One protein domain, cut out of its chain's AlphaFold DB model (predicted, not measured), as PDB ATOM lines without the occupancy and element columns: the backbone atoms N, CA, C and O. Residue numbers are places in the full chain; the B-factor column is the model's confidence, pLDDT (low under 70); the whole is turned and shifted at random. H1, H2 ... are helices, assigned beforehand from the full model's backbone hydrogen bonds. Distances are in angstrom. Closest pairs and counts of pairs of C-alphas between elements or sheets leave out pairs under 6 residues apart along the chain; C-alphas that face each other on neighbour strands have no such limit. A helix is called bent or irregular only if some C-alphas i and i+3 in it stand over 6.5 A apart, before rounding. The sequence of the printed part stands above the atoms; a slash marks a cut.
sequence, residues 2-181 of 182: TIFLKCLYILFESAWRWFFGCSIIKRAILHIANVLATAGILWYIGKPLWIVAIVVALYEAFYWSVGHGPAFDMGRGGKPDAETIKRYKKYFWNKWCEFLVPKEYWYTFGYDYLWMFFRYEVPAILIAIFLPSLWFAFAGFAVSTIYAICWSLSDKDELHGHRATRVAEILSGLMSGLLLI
ATOM      1  N   THR A   2     200.824 366.337 292.346       69.12
ATOM      2  CA  THR A   2     200.839 366.400 293.824       69.12
ATOM      3  C   THR A   2     201.027 365.048 294.520       69.12
ATOM      4  O   THR A   2     201.869 364.928 295.401       69.12
ATOM      5  N   ILE A   3     200.288 364.011 294.110       72.19
ATOM      6  CA  ILE A   3     200.382 362.664 294.713       72.19
ATOM      7  C   ILE A   3     201.733 362.003 294.398       72.19
ATOM      8  O   ILE A   3     202.334 361.382 295.263       72.19
ATOM      9  N   PHE A   4     202.248 362.194 293.181       72.19
ATOM     10  CA  PHE A   4     203.527 361.621 292.760       72.19
ATOM     11  C   PHE A   4     204.703 362.155 293.592       72.19
ATOM     12  O   PHE A   4     205.509 361.372 294.080       72.19
ATOM     13  N   LEU A   5     204.759 363.474 293.822       73.31
ATOM     14  CA  LEU A   5     205.792 364.098 294.661       73.31
ATOM     15  C   LEU A   5     205.696 363.655 296.127       73.31
ATOM     16  O   LEU A   5     206.715 363.394 296.758       73.31
ATOM     17  N   LYS A   6     204.471 363.500 296.644       75.81
ATOM     18  CA  LYS A   6     204.197 362.958 297.982       75.81
ATOM     19  C   LYS A   6     204.708 361.519 298.138       75.81
ATOM     20  O   LYS A   6     205.434 361.229 299.083       75.81
ATOM     21  N   CYS A   7     204.407 360.640 297.180       74.44
ATOM     22  CA  CYS A   7     204.910 359.263 297.169       74.44
ATOM     23  C   CYS A   7     206.437 359.203 297.026       74.44
ATOM     24  O   CYS A   7     207.084 358.409 297.704       74.44
ATOM     25  N   LEU A   8     207.024 360.061 296.186       78.50
ATOM     26  CA  LEU A   8     208.475 360.134 296.020       78.50
ATOM     27  C   LEU A   8     209.171 360.564 297.315       78.50
ATOM     28  O   LEU A   8     210.220 360.019 297.636       78.50
ATOM     29  N   TYR A   9     208.579 361.487 298.078       77.31
ATOM     30  CA  TYR A   9     209.120 361.912 299.369       77.31
ATOM     31  C   TYR A   9     209.085 360.792 300.425       77.31
ATOM     32  O   TYR A   9     210.080 360.571 301.110       77.31
ATOM     33  N   ILE A  10     208.000 360.010 300.494       76.50
ATOM     34  CA  ILE A  10     207.921 358.823 301.371       76.50
ATOM     35  C   ILE A  10     209.032 357.820 301.032       76.50
ATOM     36  O   ILE A  10     209.738 357.319 301.911       76.50
ATOM     37  N   LEU A  11     209.201 357.528 299.740       76.31
ATOM     38  CA  LEU A  11     210.239 356.614 299.265       76.31
ATOM     39  C   LEU A  11     211.640 357.183 299.503       76.31
ATOM     40  O   LEU A  11     212.540 356.421 299.852       76.31
ATOM     41  N   PHE A  12     211.817 358.500 299.367       79.19
ATOM     42  CA  PHE A  12     213.059 359.192 299.690       79.19
ATOM     43  C   PHE A  12     213.417 359.005 301.162       79.19
ATOM     44  O   PHE A  12     214.474 358.446 301.414       79.19
ATOM     45  N   GLU A  13     212.554 359.356 302.123       68.69
ATOM     46  CA  GLU A  13     212.852 359.204 303.563       68.69
ATOM     47  C   GLU A  13     213.265 357.761 303.912       68.69
ATOM     48  O   GLU A  13     214.139 357.531 304.741       68.69
ATOM     49  N   SER A  14     212.707 356.778 303.211       61.22
ATOM     50  CA  SER A  14     212.959 355.350 303.433       61.22
ATOM     51  C   SER A  14     214.267 354.866 302.801       61.22
ATOM     52  O   SER A  14     215.099 354.232 303.455       61.22
ATOM     53  N   ALA A  15     214.481 355.186 301.523       66.38
ATOM     54  CA  ALA A  15     215.698 354.844 300.789       66.38
ATOM     55  C   ALA A  15     216.913 355.610 301.335       66.38
ATOM     56  O   ALA A  15     218.006 355.055 301.447       66.38
ATOM     57  N   TRP A  16     216.713 356.861 301.744       66.56
ATOM     58  CA  TRP A  16     217.727 357.718 302.347       66.56
ATOM     59  C   TRP A  16     218.306 357.102 303.623       66.56
ATOM     60  O   TRP A  16     219.523 357.104 303.820       66.56
ATOM     61  N   ARG A  17     217.457 356.467 304.442       64.00
ATOM     62  CA  ARG A  17     217.863 355.718 305.645       64.00
ATOM     63  C   ARG A  17     218.515 354.376 305.310       64.00
ATOM     64  O   ARG A  17     219.450 353.958 305.990       64.00
ATOM     65  N   TRP A  18     218.087 353.714 304.233       57.25
ATOM     66  CA  TRP A  18     218.683 352.452 303.789       57.25
ATOM     67  C   TRP A  18     220.126 352.613 303.288       57.25
ATOM     68  O   TRP A  18     220.968 351.767 303.603       57.25
ATOM     69  N   PHE A  19     220.441 353.669 302.533       54.31
ATOM     70  CA  PHE A  19     221.715 353.788 301.808       54.31
ATOM     71  C   PHE A  19     222.928 354.241 302.649       54.31
ATOM     72  O   PHE A  19     224.063 353.963 302.252       54.31
ATOM     73  N   PHE A  20     222.754 354.882 303.813       50.16
ATOM     74  CA  PHE A  20     223.868 355.585 304.477       50.16
ATOM     75  C   PHE A  20     224.110 355.179 305.938       50.16
ATOM     76  O   PHE A  20     223.714 355.851 306.884       50.16
ATOM     77  N   GLY A  21     224.883 354.102 306.117       43.34
ATOM     78  CA  GLY A  21     225.470 353.708 307.400       43.34
ATOM     79  C   GLY A  21     226.839 354.358 307.686       43.34
ATOM     80  O   GLY A  21     227.778 354.247 306.898       43.34
ATOM     81  N   CYS A  22     226.952 354.981 308.864       47.56
ATOM     82  CA  CYS A  22     228.143 355.046 309.733       47.56
ATOM     83  C   CYS A  22     229.450 355.756 309.291       47.56
ATOM     84  O   CYS A  22     230.515 355.355 309.756       47.56
ATOM     85  N   SER A  23     229.436 356.866 308.538       50.03
ATOM     86  CA  SER A  23     230.605 357.785 308.513       50.03
ATOM     87  C   SER A  23     230.212 359.241 308.773       50.03
ATOM     88  O   SER A  23     229.085 359.630 308.484       50.03
ATOM     89  N   ILE A  24     231.108 360.049 309.351       56.88
ATOM     90  CA  ILE A  24     230.790 361.425 309.783       56.88
ATOM     91  C   ILE A  24     230.439 362.339 308.596       56.88
ATOM     92  O   ILE A  24     229.486 363.107 308.662       56.88
ATOM     93  N   ILE A  25     231.141 362.175 307.470       63.78
ATOM     94  CA  ILE A  25     230.887 362.909 306.223       63.78
ATOM     95  C   ILE A  25     229.580 362.432 305.584       63.78
ATOM     96  O   ILE A  25     228.766 363.248 305.157       63.78
ATOM     97  N   LYS A  26     229.328 361.114 305.591       65.50
ATOM     98  CA  LYS A  26     228.047 360.555 305.137       65.50
ATOM     99  C   LYS A  26     226.886 361.064 305.995       65.50
ATOM    100  O   LYS A  26     225.839 361.349 305.440       65.50
ATOM    101  N   ARG A  27     227.081 361.258 307.307       65.50
ATOM    102  CA  ARG A  27     226.082 361.869 308.203       65.50
ATOM    103  C   ARG A  27     225.845 363.350 307.898       65.50
ATOM    104  O   ARG A  27     224.703 363.779 307.899       65.50
ATOM    105  N   ALA A  28     226.886 364.130 307.605       69.69
ATOM    106  CA  ALA A  28     226.716 365.544 307.255       69.69
ATOM    107  C   ALA A  28     225.904 365.719 305.958       69.69
ATOM    108  O   ALA A  28     224.938 366.476 305.932       69.69
ATOM    109  N   ILE A  29     226.244 364.958 304.912       72.88
ATOM    110  CA  ILE A  29     225.474 364.928 303.657       72.88
ATOM    111  C   ILE A  29     224.046 364.422 303.918       72.88
ATOM    112  O   ILE A  29     223.097 364.982 303.373       72.88
ATOM    113  N   LEU A  30     223.895 363.422 304.798       71.81
ATOM    114  CA  LEU A  30     222.603 362.879 305.222       71.81
ATOM    115  C   LEU A  30     221.689 363.958 305.810       71.81
ATOM    116  O   LEU A  30     220.549 364.091 305.372       71.81
ATOM    117  N   HIS A  31     222.200 364.750 306.753       74.81
ATOM    118  CA  HIS A  31     221.435 365.833 307.366       74.81
ATOM    119  C   HIS A  31     221.098 366.927 306.359       74.81
ATOM    120  O   HIS A  31     219.954 367.357 306.305       74.81
ATOM    121  N   ILE A  32     222.045 367.337 305.510       80.56
ATOM    122  CA  ILE A  32     221.795 368.397 304.524       80.56
ATOM    123  C   ILE A  32     220.683 367.995 303.552       80.56
ATOM    124  O   ILE A  32     219.753 368.773 303.346       80.56
ATOM    125  N   ALA A  33     220.729 366.796 302.967       80.69
ATOM    126  CA  ALA A  33     219.688 366.424 302.014       80.69
ATOM    127  C   ALA A  33     218.339 366.147 302.698       80.69
ATOM    128  O   ALA A  33     217.314 366.490 302.115       80.69
ATOM    129  N   ASN A  34     218.317 365.630 303.935       78.12
ATOM    130  CA  ASN A  34     217.059 365.468 304.672       78.12
ATOM    131  C   ASN A  34     216.439 366.820 305.056       78.12
ATOM    132  O   ASN A  34     215.238 367.013 304.879       78.12
ATOM    133  N   VAL A  35     217.262 367.787 305.487       85.75
ATOM    134  CA  VAL A  35     216.866 369.189 305.704       85.75
ATOM    135  C   VAL A  35     216.239 369.764 304.441       85.75
ATOM    136  O   VAL A  35     215.135 370.296 304.500       85.75
ATOM    137  N   LEU A  36     216.920 369.653 303.298       87.38
ATOM    138  CA  LEU A  36     216.450 370.229 302.037       87.38
ATOM    139  C   LEU A  36     215.170 369.553 301.539       87.38
ATOM    140  O   LEU A  36     214.256 370.246 301.096       87.38
ATOM    141  N   ALA A  37     215.073 368.226 301.643       85.06
ATOM    142  CA  ALA A  37     213.885 367.480 301.245       85.06
ATOM    143  C   ALA A  37     212.682 367.811 302.144       85.06
ATOM    144  O   ALA A  37     211.610 368.138 301.633       85.06
ATOM    145  N   THR A  38     212.878 367.816 303.467       85.69
ATOM    146  CA  THR A  38     211.842 368.166 304.452       85.69
ATOM    147  C   THR A  38     211.404 369.626 304.294       85.69
ATOM    148  O   THR A  38     210.212 369.933 304.283       85.69
ATOM    149  N   ALA A  39     212.347 370.551 304.100       88.75
ATOM    150  CA  ALA A  39     212.028 371.953 303.854       88.75
ATOM    151  C   ALA A  39     211.244 372.134 302.546       88.75
ATOM    152  O   ALA A  39     210.234 372.839 302.515       88.75
ATOM    153  N   GLY A  40     211.687 371.460 301.482       87.12
ATOM    154  CA  GLY A  40     211.049 371.487 300.173       87.12
ATOM    155  C   GLY A  40     209.620 370.956 300.206       87.12
ATOM    156  O   GLY A  40     208.730 371.603 299.657       87.12
ATOM    157  N   ILE A  41     209.365 369.827 300.884       87.06
ATOM    158  CA  ILE A  41     208.009 369.266 300.965       87.06
ATOM    159  C   ILE A  41     207.081 370.148 301.804       87.06
ATOM    160  O   ILE A  41     205.947 370.387 301.394       87.06
ATOM    161  N   LEU A  42     207.557 370.691 302.931       88.69
ATOM    162  CA  LEU A  42     206.750 371.557 303.794       88.69
ATOM    163  C   LEU A  42     206.409 372.881 303.101       88.69
ATOM    164  O   LEU A  42     205.281 373.365 303.204       88.69
ATOM    165  N   TRP A  43     207.357 373.445 302.349       89.44
ATOM    166  CA  TRP A  43     207.093 374.605 301.503       89.44
ATOM    167  C   TRP A  43     206.108 374.255 300.379       89.44
ATOM    168  O   TRP A  43     205.137 374.978 300.169       89.44
ATOM    169  N   TYR A  44     206.286 373.115 299.706       87.19
ATOM    170  CA  TYR A  44     205.391 372.664 298.637       87.19
ATOM    171  C   TYR A  44     203.932 372.514 299.094       87.19
ATOM    172  O   TYR A  44     203.018 372.883 298.359       87.19
ATOM    173  N   ILE A  45     203.698 372.025 300.316       87.31
ATOM    174  CA  ILE A  45     202.350 371.928 300.909       87.31
ATOM    175  C   ILE A  45     201.870 373.244 301.552       87.31
ATOM    176  O   ILE A  45     200.863 373.256 302.258       87.31
ATOM    177  N   GLY A  46     202.572 374.354 301.312       89.50
ATOM    178  CA  GLY A  46     202.128 375.706 301.645       89.50
ATOM    179  C   GLY A  46     202.382 376.146 303.087       89.50
ATOM    180  O   GLY A  46     201.724 377.077 303.551       89.50
ATOM    181  N   LYS A  47     203.303 375.511 303.826       92.06
ATOM    182  CA  LYS A  47     203.652 375.981 305.177       92.06
ATOM    183  C   LYS A  47     204.496 377.263 305.101       92.06
ATOM    184  O   LYS A  47     205.394 377.356 304.261       92.06
ATOM    185  N   PRO A  48     204.253 378.255 305.977       92.25
ATOM    186  CA  PRO A  48     205.068 379.462 306.032       92.25
ATOM    187  C   PRO A  48     206.501 379.131 306.464       92.25
ATOM    188  O   PRO A  48     206.721 378.241 307.286       92.25
ATOM    189  N   LEU A  49     207.478 379.883 305.947       90.06
ATOM    190  CA  LEU A  49     208.910 379.594 306.115       90.06
ATOM    191  C   LEU A  49     209.358 379.446 307.577       90.06
ATOM    192  O   LEU A  49     210.229 378.632 307.866       90.06
ATOM    193  N   TRP A  50     208.752 380.188 308.508       90.69
ATOM    194  CA  TRP A  50     209.086 380.070 309.928       90.69
ATOM    195  C   TRP A  50     208.642 378.721 310.525       90.69
ATOM    196  O   TRP A  50     209.383 378.146 311.319       90.69
ATOM    197  N   ILE A  51     207.498 378.163 310.097       91.50
ATOM    198  CA  ILE A  51     207.075 376.801 310.478       91.50
ATOM    199  C   ILE A  51     208.018 375.779 309.854       91.50
ATOM    200  O   ILE A  51     208.456 374.863 310.543       91.50
ATOM    201  N   VAL A  52     208.368 375.954 308.574       90.94
ATOM    202  CA  VAL A  52     209.316 375.070 307.880       90.94
ATOM    203  C   VAL A  52     210.637 374.994 308.648       90.94
ATOM    204  O   VAL A  52     211.105 373.900 308.951       90.94
ATOM    205  N   ALA A  53     211.203 376.144 309.023       88.50
ATOM    206  CA  ALA A  53     212.459 376.214 309.762       88.50
ATOM    207  C   ALA A  53     212.380 375.507 311.125       88.50
ATOM    208  O   ALA A  53     213.270 374.726 311.461       88.50
ATOM    209  N   ILE A  54     211.308 375.741 311.891       89.69
ATOM    210  CA  ILE A  54     211.119 375.119 313.208       89.69
ATOM    211  C   ILE A  54     210.948 373.604 313.084       89.69
ATOM    212  O   ILE A  54     211.613 372.855 313.796       89.69
ATOM    213  N   VAL A  55     210.087 373.139 312.178       90.19
ATOM    214  CA  VAL A  55     209.814 371.707 312.004       90.19
ATOM    215  C   VAL A  55     211.065 370.977 311.538       90.19
ATOM    216  O   VAL A  55     211.400 369.950 312.113       90.19
ATOM    217  N   VAL A  56     211.799 371.525 310.569       88.12
ATOM    218  CA  VAL A  56     213.075 370.954 310.119       88.12
ATOM    219  C   VAL A  56     214.080 370.886 311.271       88.12
ATOM    220  O   VAL A  56     214.732 369.860 311.446       88.12
ATOM    221  N   ALA A  57     214.178 371.933 312.095       86.44
ATOM    222  CA  ALA A  57     215.064 371.931 313.255       86.44
ATOM    223  C   ALA A  57     214.667 370.863 314.290       86.44
ATOM    224  O   ALA A  57     215.532 370.140 314.777       86.44
ATOM    225  N   LEU A  58     213.378 370.721 314.607       85.81
ATOM    226  CA  LEU A  58     212.882 369.708 315.546       85.81
ATOM    227  C   LEU A  58     213.076 368.286 315.007       85.81
ATOM    228  O   LEU A  58     213.545 367.400 315.726       85.81
ATOM    229  N   TYR A  59     212.756 368.084 313.734       82.88
ATOM    230  CA  TYR A  59     212.853 366.801 313.054       82.88
ATOM    231  C   TYR A  59     214.313 366.343 312.935       82.88
ATOM    232  O   TYR A  59     214.649 365.213 313.279       82.88
ATOM    233  N   GLU A  60     215.230 367.229 312.551       78.56
ATOM    234  CA  GLU A  60     216.640 366.863 312.430       78.56
ATOM    235  C   GLU A  60     217.351 366.845 313.776       78.56
ATOM    236  O   GLU A  60     217.922 365.823 314.148       78.56
ATOM    237  N   ALA A  61     217.320 367.941 314.536       69.00
ATOM    238  CA  ALA A  61     218.164 368.077 315.719       69.00
ATOM    239  C   ALA A  61     217.707 367.176 316.869       69.00
ATOM    240  O   ALA A  61     218.554 366.594 317.546       69.00
ATOM    241  N   PHE A  62     216.399 367.021 317.074       67.94
ATOM    242  CA  PHE A  62     215.872 366.313 318.240       67.94
ATOM    243  C   PHE A  62     215.366 364.914 317.910       67.94
ATOM    244  O   PHE A  62     215.610 363.989 318.686       67.94
ATOM    245  N   TYR A  63     214.717 364.741 316.758       69.19
ATOM    246  CA  TYR A  63     214.143 363.452 316.382       69.19
ATOM    247  C   TYR A  63     215.216 362.498 315.811       69.19
ATOM    248  O   TYR A  63     215.301 361.344 316.237       69.19
ATOM    249  N   TRP A  64     216.108 362.963 314.920       71.00
ATOM    250  CA  TRP A  64     216.961 362.053 314.129       71.00
ATOM    251  C   TRP A  64     218.492 362.202 314.250       71.00
ATOM    252  O   TRP A  64     219.197 361.232 313.960       71.00
ATOM    253  N   SER A  65     219.039 363.341 314.692       60.06
ATOM    254  CA  SER A  65     220.481 363.660 314.563       60.06
ATOM    255  C   SER A  65     221.445 362.704 315.270       60.06
ATOM    256  O   SER A  65     222.557 362.469 314.797       60.06
ATOM    257  N   VAL A  66     221.041 362.129 316.403       60.00
ATOM    258  CA  VAL A  66     221.991 361.456 317.307       60.00
ATOM    259  C   VAL A  66     222.115 359.942 317.032       60.00
ATOM    260  O   VAL A  66     222.995 359.287 317.583       60.00
ATOM    261  N   GLY A  67     221.284 359.364 316.145       65.31
ATOM    262  CA  GLY A  67     221.206 357.905 315.890       65.31
ATOM    263  C   GLY A  67     220.655 357.118 317.092       65.31
ATOM    264  O   GLY A  67     220.690 357.648 318.196       65.31
ATOM    265  N   HIS A  68     220.113 355.903 316.923       70.88
ATOM    266  CA  HIS A  68     219.280 355.210 317.942       70.88
ATOM    267  C   HIS A  68     219.921 354.987 319.334       70.88
ATOM    268  O   HIS A  68     219.211 354.717 320.296       70.88
ATOM    269  N   GLY A  69     221.230 355.198 319.491       77.56
ATOM    270  CA  GLY A  69     221.910 355.117 320.784       77.56
ATOM    271  C   GLY A  69     222.169 353.672 321.216       77.56
ATOM    272  O   GLY A  69     222.333 352.819 320.354       77.56
ATOM    273  N   PRO A  70     222.314 353.404 322.524       82.81
ATOM    274  CA  PRO A  70     222.488 352.050 323.055       82.81
ATOM    275  C   PRO A  70     221.167 351.304 323.308       82.81
ATOM    276  O   PRO A  70     221.206 350.168 323.768       82.81
ATOM    277  N   ALA A  71     220.017 351.937 323.049       85.19
ATOM    278  CA  ALA A  71     218.713 351.331 323.288       85.19
ATOM    279  C   ALA A  71     218.547 350.045 322.473       85.19
ATOM    280  O   ALA A  71     218.788 350.046 321.263       85.19
ATOM    281  N   PHE A  72     218.107 348.990 323.154       84.56
ATOM    282  CA  PHE A  72     217.941 347.625 322.664       84.56
ATOM    283  C   PHE A  72     219.234 346.901 322.273       84.56
ATOM    284  O   PHE A  72     219.169 345.739 321.886       84.56
ATOM    285  N   ASP A  73     220.415 347.511 322.447       74.88
ATOM    286  CA  ASP A  73     221.695 346.818 322.223       74.88
ATOM    287  C   ASP A  73     221.906 345.671 323.224       74.88
ATOM    288  O   ASP A  73     222.721 344.776 323.003       74.88
ATOM    289  N   MET A  74     221.171 345.698 324.338       68.62
ATOM    290  CA  MET A  74     221.148 344.631 325.320       68.62
ATOM    291  C   MET A  74     219.937 343.731 325.103       68.62
ATOM    292  O   MET A  74     218.799 344.115 325.373       68.62
ATOM    293  N   GLY A  75     220.192 342.490 324.696       54.28
ATOM    294  CA  GLY A  75     219.177 341.443 324.710       54.28
ATOM    295  C   GLY A  75     218.629 341.249 326.128       54.28
ATOM    296  O   GLY A  75     219.305 340.701 326.995       54.28
ATOM    297  N   ARG A  76     217.412 341.748 326.373       54.00
ATOM    298  CA  ARG A  76     216.438 341.294 327.387       54.00
ATOM    299  C   ARG A  76     217.019 340.803 328.731       54.00
ATOM    300  O   ARG A  76     216.704 339.702 329.170       54.00
ATOM    301  N   GLY A  77     217.805 341.632 329.422       50.97
ATOM    302  CA  GLY A  77     218.258 341.340 330.796       50.97
ATOM    303  C   GLY A  77     219.750 341.052 330.966       50.97
ATOM    304  O   GLY A  77     220.162 340.566 332.021       50.97
ATOM    305  N   GLY A  78     220.576 341.376 329.968       60.72
ATOM    306  CA  GLY A  78     222.018 341.502 330.175       60.72
ATOM    307  C   GLY A  78     222.353 342.529 331.268       60.72
ATOM    308  O   GLY A  78     221.607 343.477 331.501       60.72
ATOM    309  N   LYS A  79     223.487 342.351 331.953       73.25
ATOM    310  CA  LYS A  79     224.095 343.422 332.756       73.25
ATOM    311  C   LYS A  79     224.960 344.249 331.803       73.25
ATOM    312  O   LYS A  79     225.887 343.668 331.237       73.25
ATOM    313  N   PRO A  80     224.687 345.549 331.602       78.75
ATOM    314  CA  PRO A  80     225.458 346.334 330.654       78.75
ATOM    315  C   PRO A  80     226.873 346.483 331.183       78.75
ATOM    316  O   PRO A  80     227.083 346.749 332.369       78.75
ATOM    317  N   ASP A  81     227.845 346.317 330.297       83.75
ATOM    318  CA  ASP A  81     229.223 346.626 330.627       83.75
ATOM    319  C   ASP A  81     229.417 348.140 330.821       83.75
ATOM    320  O   ASP A  81     228.551 348.979 330.534       83.75
ATOM    321  N   ALA A  82     230.586 348.512 331.342       86.25
ATOM    322  CA  ALA A  82     230.910 349.908 331.609       86.25
ATOM    323  C   ALA A  82     230.853 350.782 330.340       86.25
ATOM    324  O   ALA A  82     230.532 351.971 330.423       86.25
ATOM    325  N   GLU A  83     231.136 350.213 329.165       85.06
ATOM    326  CA  GLU A  83     231.073 350.929 327.893       85.06
ATOM    327  C   GLU A  83     229.628 351.237 327.484       85.06
ATOM    328  O   GLU A  83     229.314 352.375 327.118       85.06
ATOM    329  N   THR A  84     228.724 350.272 327.624       83.81
ATOM    330  CA  THR A  84     227.291 350.415 327.343       83.81
ATOM    331  C   THR A  84     226.657 351.436 328.281       83.81
ATOM    332  O   THR A  84     225.978 352.359 327.822       83.81
ATOM    333  N   ILE A  85     226.964 351.376 329.580       87.75
ATOM    334  CA  ILE A  85     226.514 352.386 330.555       87.75
ATOM    335  C   ILE A  85     227.042 353.773 330.169       87.75
ATOM    336  O   ILE A  85     226.291 354.752 330.154       87.75
ATOM    337  N   LYS A  86     228.325 353.883 329.797       87.31
ATOM    338  CA  LYS A  86     228.915 355.148 329.338       87.31
ATOM    339  C   LYS A  86     228.206 355.681 328.095       87.31
ATOM    340  O   LYS A  86     228.042 356.895 327.972       87.31
ATOM    341  N   ARG A  87     227.771 354.812 327.178       84.50
ATOM    342  CA  ARG A  87     226.946 355.203 326.028       84.50
ATOM    343  C   ARG A  87     225.591 355.728 326.486       84.50
ATOM    344  O   ARG A  87     225.253 356.820 326.049       84.50
ATOM    345  N   TYR A  88     224.878 355.061 327.395       86.12
ATOM    346  CA  TYR A  88     223.594 355.545 327.933       86.12
ATOM    347  C   TYR A  88     223.719 356.940 328.550       86.12
ATOM    348  O   TYR A  88     222.970 357.856 328.205       86.12
ATOM    349  N   LYS A  89     224.737 357.145 329.391       87.12
ATOM    350  CA  LYS A  89     224.976 358.411 330.101       87.12
ATOM    351  C   LYS A  89     225.312 359.597 329.190       87.12
ATOM    352  O   LYS A  89     225.181 360.737 329.629       87.12
ATOM    353  N   LYS A  90     225.720 359.364 327.936       83.75
ATOM    354  CA  LYS A  90     225.958 360.437 326.951       83.75
ATOM    355  C   LYS A  90     224.671 361.081 326.435       83.75
ATOM    356  O   LYS A  90     224.739 362.178 325.890       83.75
ATOM    357  N   TYR A  91     223.519 360.425 326.577       79.56
ATOM    358  CA  TYR A  91     222.265 360.907 326.004       79.56
ATOM    359  C   TYR A  91     221.397 361.598 327.048       79.56
ATOM    360  O   TYR A  91     221.179 361.089 328.147       79.56
ATOM    361  N   PHE A  92     220.833 362.740 326.658       81.00
ATOM    362  CA  PHE A  92     219.940 363.538 327.496       81.00
ATOM    363  C   PHE A  92     218.738 362.731 328.021       81.00
ATOM    364  O   PHE A  92     218.448 362.771 329.216       81.00
ATOM    365  N   TRP A  93     218.105 361.932 327.155       81.44
ATOM    366  CA  TRP A  93     216.907 361.136 327.466       81.44
ATOM    367  C   TRP A  93     217.118 360.084 328.559       81.44
ATOM    368  O   TRP A  93     216.176 359.719 329.260       81.44
ATOM    369  N   ASN A  94     218.364 359.650 328.772       86.44
ATOM    370  CA  ASN A  94     218.681 358.682 329.815       86.44
ATOM    371  C   ASN A  94     218.361 359.225 331.213       86.44
ATOM    372  O   ASN A  94     217.866 358.485 332.050       86.44
ATOM    373  N   LYS A  95     218.567 360.526 331.456       87.00
ATOM    374  CA  LYS A  95     218.292 361.139 332.767       87.00
ATOM    375  C   LYS A  95     216.812 361.059 333.151       87.00
ATOM    376  O   LYS A  95     216.499 360.830 334.311       87.00
ATOM    377  N   TRP A  96     215.919 361.223 332.175       87.31
ATOM    378  CA  TRP A  96     214.474 361.128 332.387       87.31
ATOM    379  C   TRP A  96     214.036 359.696 332.685       87.31
ATOM    380  O   TRP A  96     213.234 359.470 333.585       87.31
ATOM    381  N   CYS A  97     214.615 358.720 331.988       89.00
ATOM    382  CA  CYS A  97     214.316 357.311 332.236       89.00
ATOM    383  C   CYS A  97     214.812 356.865 333.614       89.00
ATOM    384  O   CYS A  97     214.072 356.218 334.345       89.00
ATOM    385  N   GLU A  98     216.020 357.277 334.008       90.88
ATOM    386  CA  GLU A  98     216.568 357.005 335.344       90.88
ATOM    387  C   GLU A  98     215.752 357.645 336.473       90.88
ATOM    388  O   GLU A  98     215.741 357.124 337.585       90.88
ATOM    389  N   PHE A  99     215.078 358.766 336.198       91.62
ATOM    390  CA  PHE A  99     214.183 359.414 337.154       91.62
ATOM    391  C   PHE A  99     212.860 358.651 337.332       91.62
ATOM    392  O   PHE A  99     212.337 358.590 338.442       91.62
ATOM    393  N   LEU A 100     212.317 358.075 336.255       91.94
ATOM    394  CA  LEU A 100     210.993 357.438 336.250       91.94
ATOM    395  C   LEU A 100     211.021 355.941 336.568       91.94
ATOM    396  O   LEU A 100     210.021 355.392 337.026       91.94
ATOM    397  N   VAL A 101     212.138 355.270 336.295       92.25
ATOM    398  CA  VAL A 101     212.259 353.814 336.401       92.25
ATOM    399  C   VAL A 101     213.143 353.453 337.600       92.25
ATOM    400  O   VAL A 101     214.250 353.984 337.707       92.25
ATOM    401  N   PRO A 102     212.714 352.537 338.489       92.81
ATOM    402  CA  PRO A 102     213.561 352.026 339.567       92.81
ATOM    403  C   PRO A 102     214.860 351.391 339.043       92.81
ATOM    404  O   PRO A 102     214.891 350.822 337.949       92.81
ATOM    405  N   LYS A 103     215.944 351.485 339.822       90.62
ATOM    406  CA  LYS A 103     217.305 351.096 339.395       90.62
ATOM    407  C   LYS A 103     217.416 349.636 338.962       90.62
ATOM    408  O   LYS A 103     218.189 349.323 338.062       90.62
ATOM    409  N   GLU A 104     216.653 348.754 339.590       88.69
ATOM    410  CA  GLU A 104     216.574 347.325 339.288       88.69
ATOM    411  C   GLU A 104     216.044 347.026 337.878       88.69
ATOM    412  O   GLU A 104     216.305 345.948 337.348       88.69
ATOM    413  N   TYR A 105     215.356 347.983 337.247       89.06
ATOM    414  CA  TYR A 105     214.828 347.864 335.887       89.06
ATOM    415  C   TYR A 105     215.623 348.673 334.857       89.06
ATOM    416  O   TYR A 105     215.245 348.695 333.683       89.06
ATOM    417  N   TRP A 106     216.709 349.346 335.244       89.00
ATOM    418  CA  TRP A 106     217.520 350.109 334.296       89.00
ATOM    419  C   TRP A 106     218.126 349.206 333.223       89.00
ATOM    420  O   TRP A 106     218.594 348.105 333.509       89.00
ATOM    421  N   TYR A 107     218.130 349.704 331.984       86.06
ATOM    422  CA  TYR A 107     218.689 349.022 330.810       86.06
ATOM    423  C   TYR A 107     218.019 347.674 330.478       86.06
ATOM    424  O   TYR A 107     218.584 346.834 329.779       86.06
ATOM    425  N   THR A 108     216.813 347.449 331.008       87.56
ATOM    426  CA  THR A 108     215.932 346.363 330.573       87.56
ATOM    427  C   THR A 108     215.199 346.751 329.291       87.56
ATOM    428  O   THR A 108     215.124 347.920 328.925       87.56
ATOM    429  N   PHE A 109     214.561 345.782 328.636       88.44
ATOM    430  CA  PHE A 109     213.767 346.044 327.433       88.44
ATOM    431  C   PHE A 109     212.700 347.138 327.633       88.44
ATOM    432  O   PHE A 109     212.519 347.996 326.773       88.44
ATOM    433  N   GLY A 110     212.006 347.133 328.778       89.50
ATOM    434  CA  GLY A 110     211.009 348.158 329.099       89.50
ATOM    435  C   GLY A 110     211.631 349.540 329.311       89.50
ATOM    436  O   GLY A 110     211.060 350.544 328.887       89.50
ATOM    437  N   TYR A 111     212.826 349.591 329.904       90.56
ATOM    438  CA  TYR A 111     213.598 350.824 330.034       90.56
ATOM    439  C   TYR A 111     214.007 351.373 328.662       90.56
ATOM    440  O   TYR A 111     213.820 352.558 328.399       90.56
ATOM    441  N   ASP A 112     214.493 350.514 327.768       90.38
ATOM    442  CA  ASP A 112     214.921 350.896 326.420       90.38
ATOM    443  C   ASP A 112     213.739 351.364 325.565       90.38
ATOM    444  O   ASP A 112     213.848 352.352 324.835       90.38
ATOM    445  N   TYR A 113     212.581 350.717 325.715       91.69
ATOM    446  CA  TYR A 113     211.334 351.163 325.103       91.69
ATOM    447  C   TYR A 113     210.934 352.558 325.581       91.69
ATOM    448  O   TYR A 113     210.691 353.437 324.757       91.69
ATOM    449  N   LEU A 114     210.911 352.789 326.897       91.38
ATOM    450  CA  LEU A 114     210.559 354.087 327.471       91.38
ATOM    451  C   LEU A 114     211.555 355.178 327.053       91.38
ATOM    452  O   LEU A 114     211.174 356.312 326.757       91.38
ATOM    453  N   TRP A 115     212.833 354.822 326.975       89.38
ATOM    454  CA  TRP A 115     213.886 355.704 326.496       89.38
ATOM    455  C   TRP A 115     213.677 356.116 325.044       89.38
ATOM    456  O   TRP A 115     213.760 357.304 324.721       89.38
ATOM    457  N   MET A 116     213.354 355.158 324.176       89.25
ATOM    458  CA  MET A 116     213.019 355.425 322.780       89.25
ATOM    459  C   MET A 116     211.734 356.240 322.667       89.25
ATOM    460  O   MET A 116     211.682 357.185 321.886       89.25
ATOM    461  N   PHE A 117     210.730 355.933 323.486       91.56
ATOM    462  CA  PHE A 117     209.488 356.688 323.541       91.56
ATOM    463  C   PHE A 117     209.757 358.164 323.834       91.56
ATOM    464  O   PHE A 117     209.441 358.994 322.994       91.56
ATOM    465  N   PHE A 118     210.423 358.520 324.937       87.75
ATOM    466  CA  PHE A 118     210.679 359.935 325.246       87.75
ATOM    467  C   PHE A 118     211.516 360.640 324.191       87.75
ATOM    468  O   PHE A 118     211.243 361.789 323.840       87.75
ATOM    469  N   ARG A 119     212.523 359.938 323.674       86.31
ATOM    470  CA  ARG A 119     213.393 360.453 322.628       86.31
ATOM    471  C   ARG A 119     212.612 360.923 321.407       86.31
ATOM    472  O   ARG A 119     212.950 361.965 320.852       86.31
ATOM    473  N   TYR A 120     211.641 360.134 320.962       88.25
ATOM    474  CA  TYR A 120     210.901 360.423 319.742       88.25
ATOM    475  C   TYR A 120     209.614 361.201 320.013       88.25
ATOM    476  O   TYR A 120     209.278 362.091 319.244       88.25
ATOM    477  N   GLU A 121     208.927 360.942 321.121       91.75
ATOM    478  CA  GLU A 121     207.616 361.526 321.411       91.75
ATOM    479  C   GLU A 121     207.705 363.020 321.710       91.75
ATOM    480  O   GLU A 121     206.908 363.801 321.200       91.75
ATOM    481  N   VAL A 122     208.705 363.457 322.480       89.19
ATOM    482  CA  VAL A 122     208.861 364.881 322.815       89.19
ATOM    483  C   VAL A 122     209.013 365.750 321.557       89.19
ATOM    484  O   VAL A 122     208.226 366.686 321.393       89.19
ATOM    485  N   PRO A 123     209.955 365.474 320.633       88.62
ATOM    486  CA  PRO A 123     210.018 366.231 319.386       88.62
ATOM    487  C   PRO A 123     208.785 366.027 318.493       88.62
ATOM    488  O   PRO A 123     208.383 366.978 317.824       88.62
ATOM    489  N   ALA A 124     208.143 364.854 318.509       91.06
ATOM    490  CA  ALA A 124     206.884 364.610 317.797       91.06
ATOM    491  C   ALA A 124     205.746 365.530 318.257       91.06
ATOM    492  O   ALA A 124     205.098 366.158 317.424       91.06
ATOM    493  N   ILE A 125     205.541 365.668 319.569       92.75
ATOM    494  CA  ILE A 125     204.535 366.565 320.151       92.75
ATOM    495  C   ILE A 125     204.825 368.014 319.756       92.75
ATOM    496  O   ILE A 125     203.913 368.748 319.379       92.75
ATOM    497  N   LEU A 126     206.092 368.438 319.783       91.69
ATOM    498  CA  LEU A 126     206.459 369.786 319.344       91.69
ATOM    499  C   LEU A 126     206.140 369.991 317.856       91.69
ATOM    500  O   LEU A 126     205.531 370.996 317.498       91.69
ATOM    501  N   ILE A 127     206.469 369.027 316.992       91.50
ATOM    502  CA  ILE A 127     206.103 369.072 315.568       91.50
ATOM    503  C   ILE A 127     204.578 369.100 315.395       91.50
ATOM    504  O   ILE A 127     204.082 369.877 314.583       91.50
ATOM    505  N   ALA A 128     203.831 368.318 316.178       92.25
ATOM    506  CA  ALA A 128     202.372 368.281 316.151       92.25
ATOM    507  C   ALA A 128     201.752 369.655 316.433       92.25
ATOM    508  O   ALA A 128     200.779 370.017 315.776       92.25
ATOM    509  N   ILE A 129     202.338 370.433 317.351       92.75
ATOM    510  CA  ILE A 129     201.909 371.803 317.671       92.75
ATOM    511  C   ILE A 129     202.139 372.750 316.481       92.75
ATOM    512  O   ILE A 129     201.272 373.566 316.175       92.75
ATOM    513  N   PHE A 130     203.282 372.646 315.793       90.50
ATOM    514  CA  PHE A 130     203.622 373.529 314.666       90.50
ATOM    515  C   PHE A 130     202.985 373.116 313.327       90.50
ATOM    516  O   PHE A 130     202.769 373.973 312.470       90.50
ATOM    517  N   LEU A 131     202.665 371.833 313.129       88.94
ATOM    518  CA  LEU A 131     201.973 371.304 311.942       88.94
ATOM    519  C   LEU A 131     200.463 371.066 312.134       88.94
ATOM    520  O   LEU A 131     199.825 370.540 311.223       88.94
ATOM    521  N   PRO A 132     199.865 371.608 313.204       86.06
ATOM    522  CA  PRO A 132     198.617 371.129 313.832       86.06
ATOM    523  C   PRO A 132     198.162 369.711 313.434       86.06
ATOM    524  O   PRO A 132     197.066 369.524 312.911       86.06
ATOM    525  N   SER A 133     199.003 368.699 313.669       86.12
ATOM    526  CA  SER A 133     198.723 367.309 313.272       86.12
ATOM    527  C   SER A 133     198.660 366.387 314.483       86.12
ATOM    528  O   SER A 133     199.680 366.076 315.095       86.12
ATOM    529  N   LEU A 134     197.456 365.906 314.813       87.38
ATOM    530  CA  LEU A 134     197.251 364.950 315.910       87.38
ATOM    531  C   LEU A 134     197.983 363.627 315.672       87.38
ATOM    532  O   LEU A 134     198.401 362.980 316.625       87.38
ATOM    533  N   TRP A 135     198.193 363.239 314.414       88.81
ATOM    534  CA  TRP A 135     198.929 362.023 314.080       88.81
ATOM    535  C   TRP A 135     200.406 362.118 314.461       88.81
ATOM    536  O   TRP A 135     200.994 361.136 314.911       88.81
ATOM    537  N   PHE A 136     200.990 363.316 314.362       88.31
ATOM    538  CA  PHE A 136     202.341 363.555 314.854       88.31
ATOM    539  C   PHE A 136     202.448 363.432 316.369       88.31
ATOM    540  O   PHE A 136     203.500 363.025 316.846       88.31
ATOM    541  N   ALA A 137     201.379 363.712 317.117       90.50
ATOM    542  CA  ALA A 137     201.400 363.632 318.575       90.50
ATOM    543  C   ALA A 137     201.606 362.205 319.105       90.50
ATOM    544  O   ALA A 137     201.952 362.072 320.266       90.50
ATOM    545  N   PHE A 138     201.425 361.176 318.266       90.56
ATOM    546  CA  PHE A 138     201.636 359.763 318.608       90.56
ATOM    547  C   PHE A 138     202.816 359.128 317.855       90.56
ATOM    548  O   PHE A 138     203.003 357.907 317.879       90.56
ATOM    549  N   ALA A 139     203.597 359.923 317.120       90.69
ATOM    550  CA  ALA A 139     204.622 359.379 316.239       90.69
ATOM    551  C   ALA A 139     205.780 358.734 317.017       90.69
ATOM    552  O   ALA A 139     206.320 357.724 316.569       90.69
ATOM    553  N   GLY A 140     206.141 359.238 318.197       90.00
ATOM    554  CA  GLY A 140     207.186 358.635 319.023       90.00
ATOM    555  C   GLY A 140     206.767 357.311 319.655       90.00
ATOM    556  O   GLY A 140     207.571 356.374 319.700       90.00
ATOM    557  N   PHE A 141     205.501 357.171 320.048       93.06
ATOM    558  CA  PHE A 141     204.913 355.879 320.415       93.06
ATOM    559  C   PHE A 141     205.021 354.861 319.273       93.06
ATOM    560  O   PHE A 141     205.470 353.729 319.470       93.06
ATOM    561  N   ALA A 142     204.665 355.267 318.056       93.56
ATOM    562  CA  ALA A 142     204.748 354.387 316.900       93.56
ATOM    563  C   ALA A 142     206.205 354.011 316.566       93.56
ATOM    564  O   ALA A 142     206.501 352.827 316.402       93.56
ATOM    565  N   VAL A 143     207.141 354.971 316.562       91.31
ATOM    566  CA  VAL A 143     208.572 354.697 316.327       91.31
ATOM    567  C   VAL A 143     209.145 353.760 317.388       91.31
ATOM    568  O   VAL A 143     209.759 352.753 317.043       91.31
ATOM    569  N   SER A 144     208.932 354.033 318.675       92.88
ATOM    570  CA  SER A 144     209.432 353.159 319.750       92.88
ATOM    571  C   SER A 144     208.892 351.727 319.633       92.88
ATOM    572  O   SER A 144     209.645 350.769 319.812       92.88
ATOM    573  N   THR A 145     207.628 351.571 319.230       95.00
ATOM    574  CA  THR A 145     207.000 350.267 318.964       95.00
ATOM    575  C   THR A 145     207.607 349.561 317.752       95.00
ATOM    576  O   THR A 145     207.907 348.370 317.833       95.00
ATOM    577  N   ILE A 146     207.867 350.280 316.654       94.38
ATOM    578  CA  ILE A 146     208.571 349.742 315.479       94.38
ATOM    579  C   ILE A 146     209.941 349.188 315.891       94.38
ATOM    580  O   ILE A 146     210.259 348.045 315.567       94.38
ATOM    581  N   TYR A 147     210.730 349.953 316.649       91.94
ATOM    582  CA  TYR A 147     212.036 349.491 317.128       91.94
ATOM    583  C   TYR A 147     211.922 348.254 318.022       91.94
ATOM    584  O   TYR A 147     212.653 347.287 317.811       91.94
ATOM    585  N   ALA A 148     210.992 348.257 318.976       92.69
ATOM    586  CA  ALA A 148     210.753 347.129 319.870       92.69
ATOM    587  C   ALA A 148     210.387 345.842 319.112       92.69
ATOM    588  O   ALA A 148     210.894 344.764 319.441       92.69
ATOM    589  N   ILE A 149     209.547 345.949 318.078       94.12
ATOM    590  CA  ILE A 149     209.181 344.828 317.206       94.12
ATOM    591  C   ILE A 149     210.396 344.371 316.402       94.12
ATOM    592  O   ILE A 149     210.724 343.190 316.448       94.12
ATOM    593  N   CYS A 150     211.105 345.272 315.714       92.25
ATOM    594  CA  CYS A 150     212.270 344.906 314.903       92.25
ATOM    595  C   CYS A 150     213.354 344.203 315.729       92.25
ATOM    596  O   CYS A 150     213.896 343.193 315.289       92.25
ATOM    597  N   TRP A 151     213.648 344.685 316.935       89.94
ATOM    598  CA  TRP A 151     214.595 344.016 317.828       89.94
ATOM    599  C   TRP A 151     214.076 342.660 318.306       89.94
ATOM    600  O   TRP A 151     214.806 341.677 318.261       89.94
ATOM    601  N   SER A 152     212.787 342.559 318.635       90.56
ATOM    602  CA  SER A 152     212.173 341.278 319.000       90.56
ATOM    603  C   SER A 152     212.166 340.249 317.865       90.56
ATOM    604  O   SER A 152     212.263 339.058 318.142       90.56
ATOM    605  N   LEU A 153     212.034 340.685 316.609       91.62
ATOM    606  CA  LEU A 153     212.143 339.826 315.425       91.62
ATOM    607  C   LEU A 153     213.598 339.416 315.174       91.62
ATOM    608  O   LEU A 153     213.867 338.269 314.828       91.62
ATOM    609  N   SER A 154     214.543 340.333 315.388       89.81
ATOM    610  CA  SER A 154     215.976 340.052 315.266       89.81
ATOM    611  C   SER A 154     216.446 339.002 316.265       89.81
ATOM    612  O   SER A 154     217.231 338.136 315.894       89.81
ATOM    613  N   ASP A 155     215.946 339.044 317.502       85.56
ATOM    614  CA  ASP A 155     216.253 338.051 318.542       85.56
ATOM    615  C   ASP A 155     215.797 336.635 318.153       85.56
ATOM    616  O   ASP A 155     216.349 335.645 318.629       85.56
ATOM    617  N   LYS A 156     214.777 336.533 317.294       88.19
ATOM    618  CA  LYS A 156     214.237 335.270 316.777       88.19
ATOM    619  C   LYS A 156     214.830 334.863 315.425       88.19
ATOM    620  O   LYS A 156     214.372 333.886 314.843       88.19
ATOM    621  N   ASP A 157     215.799 335.624 314.915       85.62
ATOM    622  CA  ASP A 157     216.363 335.476 313.567       85.62
ATOM    623  C   ASP A 157     215.316 335.587 312.429       85.62
ATOM    624  O   ASP A 157     215.525 335.154 311.297       85.62
ATOM    625  N   GLU A 158     214.179 336.242 312.695       90.69
ATOM    626  CA  GLU A 158     213.094 336.451 311.719       90.69
ATOM    627  C   GLU A 158     213.388 337.618 310.757       90.69
ATOM    628  O   GLU A 158     212.665 337.838 309.787       90.69
ATOM    629  N   LEU A 159     214.468 338.373 310.995       87.38
ATOM    630  CA  LEU A 159     214.936 339.426 310.088       87.38
ATOM    631  C   LEU A 159     215.922 338.926 309.020       87.38
ATOM    632  O   LEU A 159     216.449 339.748 308.269       87.38
ATOM    633  N   HIS A 160     216.178 337.616 308.935       85.75
ATOM    634  CA  HIS A 160     216.959 336.977 307.866       85.75
ATOM    635  C   HIS A 160     218.303 337.678 307.563       85.75
ATOM    636  O   HIS A 160     218.637 337.967 306.414       85.75
ATOM    637  N   GLY A 161     219.074 338.005 308.606       79.25
ATOM    638  CA  GLY A 161     220.379 338.670 308.481       79.25
ATOM    639  C   GLY A 161     220.340 340.199 308.319       79.25
ATOM    640  O   GLY A 161     221.394 340.842 308.255       79.25
ATOM    641  N   HIS A 162     219.160 340.826 308.298       85.81
ATOM    642  CA  HIS A 162     219.037 342.282 308.370       85.81
ATOM    643  C   HIS A 162     219.153 342.786 309.816       85.81
ATOM    644  O   HIS A 162     218.541 342.254 310.736       85.81
ATOM    645  N   ARG A 163     219.914 343.870 310.027       85.88
ATOM    646  CA  ARG A 163     220.044 344.496 311.356       85.88
ATOM    647  C   ARG A 163     218.724 345.136 311.791       85.88
ATOM    648  O   ARG A 163     218.222 345.999 311.067       85.88
ATOM    649  N   ALA A 164     218.255 344.812 312.999       89.06
ATOM    650  CA  ALA A 164     217.041 345.354 313.621       89.06
ATOM    651  C   ALA A 164     216.904 346.874 313.469       89.06
ATOM    652  O   ALA A 164     215.932 347.360 312.895       89.06
ATOM    653  N   THR A 165     217.930 347.614 313.898       86.12
ATOM    654  CA  THR A 165     217.999 349.074 313.779       86.12
ATOM    655  C   THR A 165     217.732 349.556 312.362       86.12
ATOM    656  O   THR A 165     216.979 350.502 312.171       86.12
ATOM    657  N   ARG A 166     218.339 348.921 311.355       84.31
ATOM    658  CA  ARG A 166     218.228 349.379 309.967       84.31
ATOM    659  C   ARG A 166     216.802 349.213 309.456       84.31
ATOM    660  O   ARG A 166     216.289 350.104 308.791       84.31
ATOM    661  N   VAL A 167     216.170 348.086 309.777       89.00
ATOM    662  CA  VAL A 167     214.766 347.837 309.427       89.00
ATOM    663  C   VAL A 167     213.861 348.841 310.145       89.00
ATOM    664  O   VAL A 167     213.018 349.465 309.505       89.00
ATOM    665  N   ALA A 168     214.093 349.073 311.439       90.06
ATOM    666  CA  ALA A 168     213.325 350.031 312.227       90.06
ATOM    667  C   ALA A 168     213.447 351.470 311.700       90.06
ATOM    668  O   ALA A 168     212.443 352.172 311.610       90.06
ATOM    669  N   GLU A 169     214.647 351.901 311.303       85.56
ATOM    670  CA  GLU A 169     214.890 353.224 310.714       85.56
ATOM    671  C   GLU A 169     214.157 353.404 309.379       85.56
ATOM    672  O   GLU A 169     213.582 354.466 309.144       85.56
ATOM    673  N   ILE A 170     214.119 352.370 308.530       84.88
ATOM    674  CA  ILE A 170     213.375 352.396 307.260       84.88
ATOM    675  C   ILE A 170     211.871 352.513 307.520       84.88
ATOM    676  O   ILE A 170     211.217 353.388 306.957       84.88
ATOM    677  N   LEU A 171     211.320 351.659 308.387       90.00
ATOM    678  CA  LEU A 171     209.889 351.658 308.708       90.00
ATOM    679  C   LEU A 171     209.454 352.963 309.386       90.00
ATOM    680  O   LEU A 171     208.392 353.503 309.082       90.00
ATOM    681  N   SER A 172     210.296 353.502 310.267       88.88
ATOM    682  CA  SER A 172     210.029 354.777 310.931       88.88
ATOM    683  C   SER A 172     210.110 355.958 309.959       88.88
ATOM    684  O   SER A 172     209.298 356.870 310.073       88.88
ATOM    685  N   GLY A 173     211.035 355.926 308.989       83.00
ATOM    686  CA  GLY A 173     211.136 356.922 307.915       83.00
ATOM    687  C   GLY A 173     209.939 356.904 306.959       83.00
ATOM    688  O   GLY A 173     209.413 357.960 306.612       83.00
ATOM    689  N   LEU A 174     209.444 355.713 306.593       85.25
ATOM    690  CA  LEU A 174     208.188 355.557 305.842       85.25
ATOM    691  C   LEU A 174     207.031 356.244 306.574       85.25
ATOM    692  O   LEU A 174     206.288 357.035 305.991       85.25
ATOM    693  N   MET A 175     206.888 355.935 307.863       90.50
ATOM    694  CA  MET A 175     205.820 356.462 308.700       90.50
ATOM    695  C   MET A 175     205.910 357.983 308.840       90.50
ATOM    696  O   MET A 175     204.916 358.674 308.641       90.50
ATOM    697  N   SER A 176     207.082 358.534 309.152       83.75
ATOM    698  CA  SER A 176     207.235 359.979 309.318       83.75
ATOM    699  C   SER A 176     207.037 360.742 308.006       83.75
ATOM    700  O   SER A 176     206.391 361.790 308.010       83.75
ATOM    701  N   GLY A 177     207.488 360.192 306.874       83.44
ATOM    702  CA  GLY A 177     207.205 360.736 305.546       83.44
ATOM    703  C   GLY A 177     205.704 360.786 305.238       83.44
ATOM    704  O   GLY A 177     205.223 361.791 304.717       83.44
ATOM    705  N   LEU A 178     204.949 359.746 305.615       86.62
ATOM    706  CA  LEU A 178     203.483 359.730 305.520       86.62
ATOM    707  C   LEU A 178     202.841 360.796 306.414       86.62
ATOM    708  O   LEU A 178     201.939 361.503 305.974       86.62
ATOM    709  N   LEU A 179     203.319 360.948 307.649       86.69
ATOM    710  CA  LEU A 179     202.786 361.934 308.588       86.69
ATOM    711  C   LEU A 179     203.013 363.380 308.125       86.69
ATOM    712  O   LEU A 179     202.168 364.231 308.383       86.69
ATOM    713  N   LEU A 180     204.124 363.678 307.439       83.31
ATOM    714  CA  LEU A 180     204.441 365.032 306.953       83.31
ATOM    715  C   LEU A 180     203.550 365.512 305.802       83.31
ATOM    716  O   LEU A 180     203.490 366.714 305.542       83.31
ATOM    717  N   ILE A 181     202.903 364.597 305.083       81.12
ATOM    718  CA  ILE A 181     202.188 364.908 303.836       81.12
ATOM    719  C   ILE A 181     200.667 364.749 303.931       81.12
ATOM    720  O   ILE A 181     199.979 365.073 302.950       81.12
TER     721      ILE A 181
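What this domain is: This is residues 2 to 181 of the 182 residues of an uncharacterized protein of Methanobrevibacter sp (UniProt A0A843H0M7). Six long helices stand in a ring-like up-and-down bundle, in which H1, H2, H3, H6, H7 and H8 follow one another round the ring and H8 closes it on H1. Towards the end where H6 begins, the short helix H5 packs on residues 111 to 119 of H6, H4 lies farther out, and the long unnamed stretch of residues 65 to 81 leads from H3 to H4. The printed part has 180 residues with eight named helices, H1 to H8 along the chain, and no named strand; its class is all helix. It is compact, with a radius of gyration of the C-alphas of 16.7 A and spans of 50 by 36 by 30 A.

Where its parts are: The longest helix, H6, residues 109 to 130, measures 32.0 A from C-alpha 109 at (213.767, 346.044, 327.433) to C-alpha 130, with a kink of 25 degrees near residue 120. H7 is residues 136 to 154, 27.2 A, and is irregular: C-alphas 137 and 140 are 7.7 A apart. H8, residues 164 to 181, measures 26.4 A and ends at C-alpha 181 at (202.188, 364.908, 303.836). H1, residues 2 to 19, 25.7 A, begins at C-alpha 2 at (200.839, 366.400, 293.824) and has a kink of 25 degrees near residue 13. H2 is residues 24 to 44, 29.9 A, and H3 is residues 49 to 64, 20.9 A. H4 is residues 82 to 89 and H5 is residues 92 to 100.

How they stand to each other: H6 is the hub, touching H3, H5 and H7. H6 and H7, a helical hairpin, touch at a shallow tilt of 29 degrees, with the closest C-alphas, those of Glu 121 and Gly 140, 3.8 A apart. H7 and H8 touch, closest at the C-alphas of Cys 150 and Ala 164, 5.0 A. H8 touches H1 at a shallow tilt of 20 degrees, opposite ways, closest at the C-alphas of Gly 177 and Ile 10, 4.6 A. H1 touches H2, closest at the C-alphas of Tyr 9 and Ala 37, 7.6 A. H2 and H3 touch at a tilt of 37 degrees, only just steep, closest at the C-alphas of Ala 39 and Val 52, 5.8 A. H3 touches H6 at a shallow tilt of 5 degrees, closest at the C-alphas of Tyr 63 and Tyr 120, 5.6 A. H5 touches H6 with residues 111 to 119 of H6 alone, closest at the C-alphas of Cys 97 and Trp 115, 6.0 A. H4 touches no helix. Every O i to N i+4 pair is within hydrogen-bond range in H1, H2 and H4, against 11 of 12 in H3, 4 of 5 in H5, 17 of 18 in H6, 13 of 15 in H7 and 13 of 14 in H8.

The domain as a whole: The two C-alphas farthest apart, those of Thr 2 and Glu 104, are 51.8 A apart. The printed part has no cut, and the link from H3 to H4, 17 residues, is long. The mean pLDDT of the printed part is 82.4; 28 residues are under 70, among them residues 13 to 28 and 74 to 78.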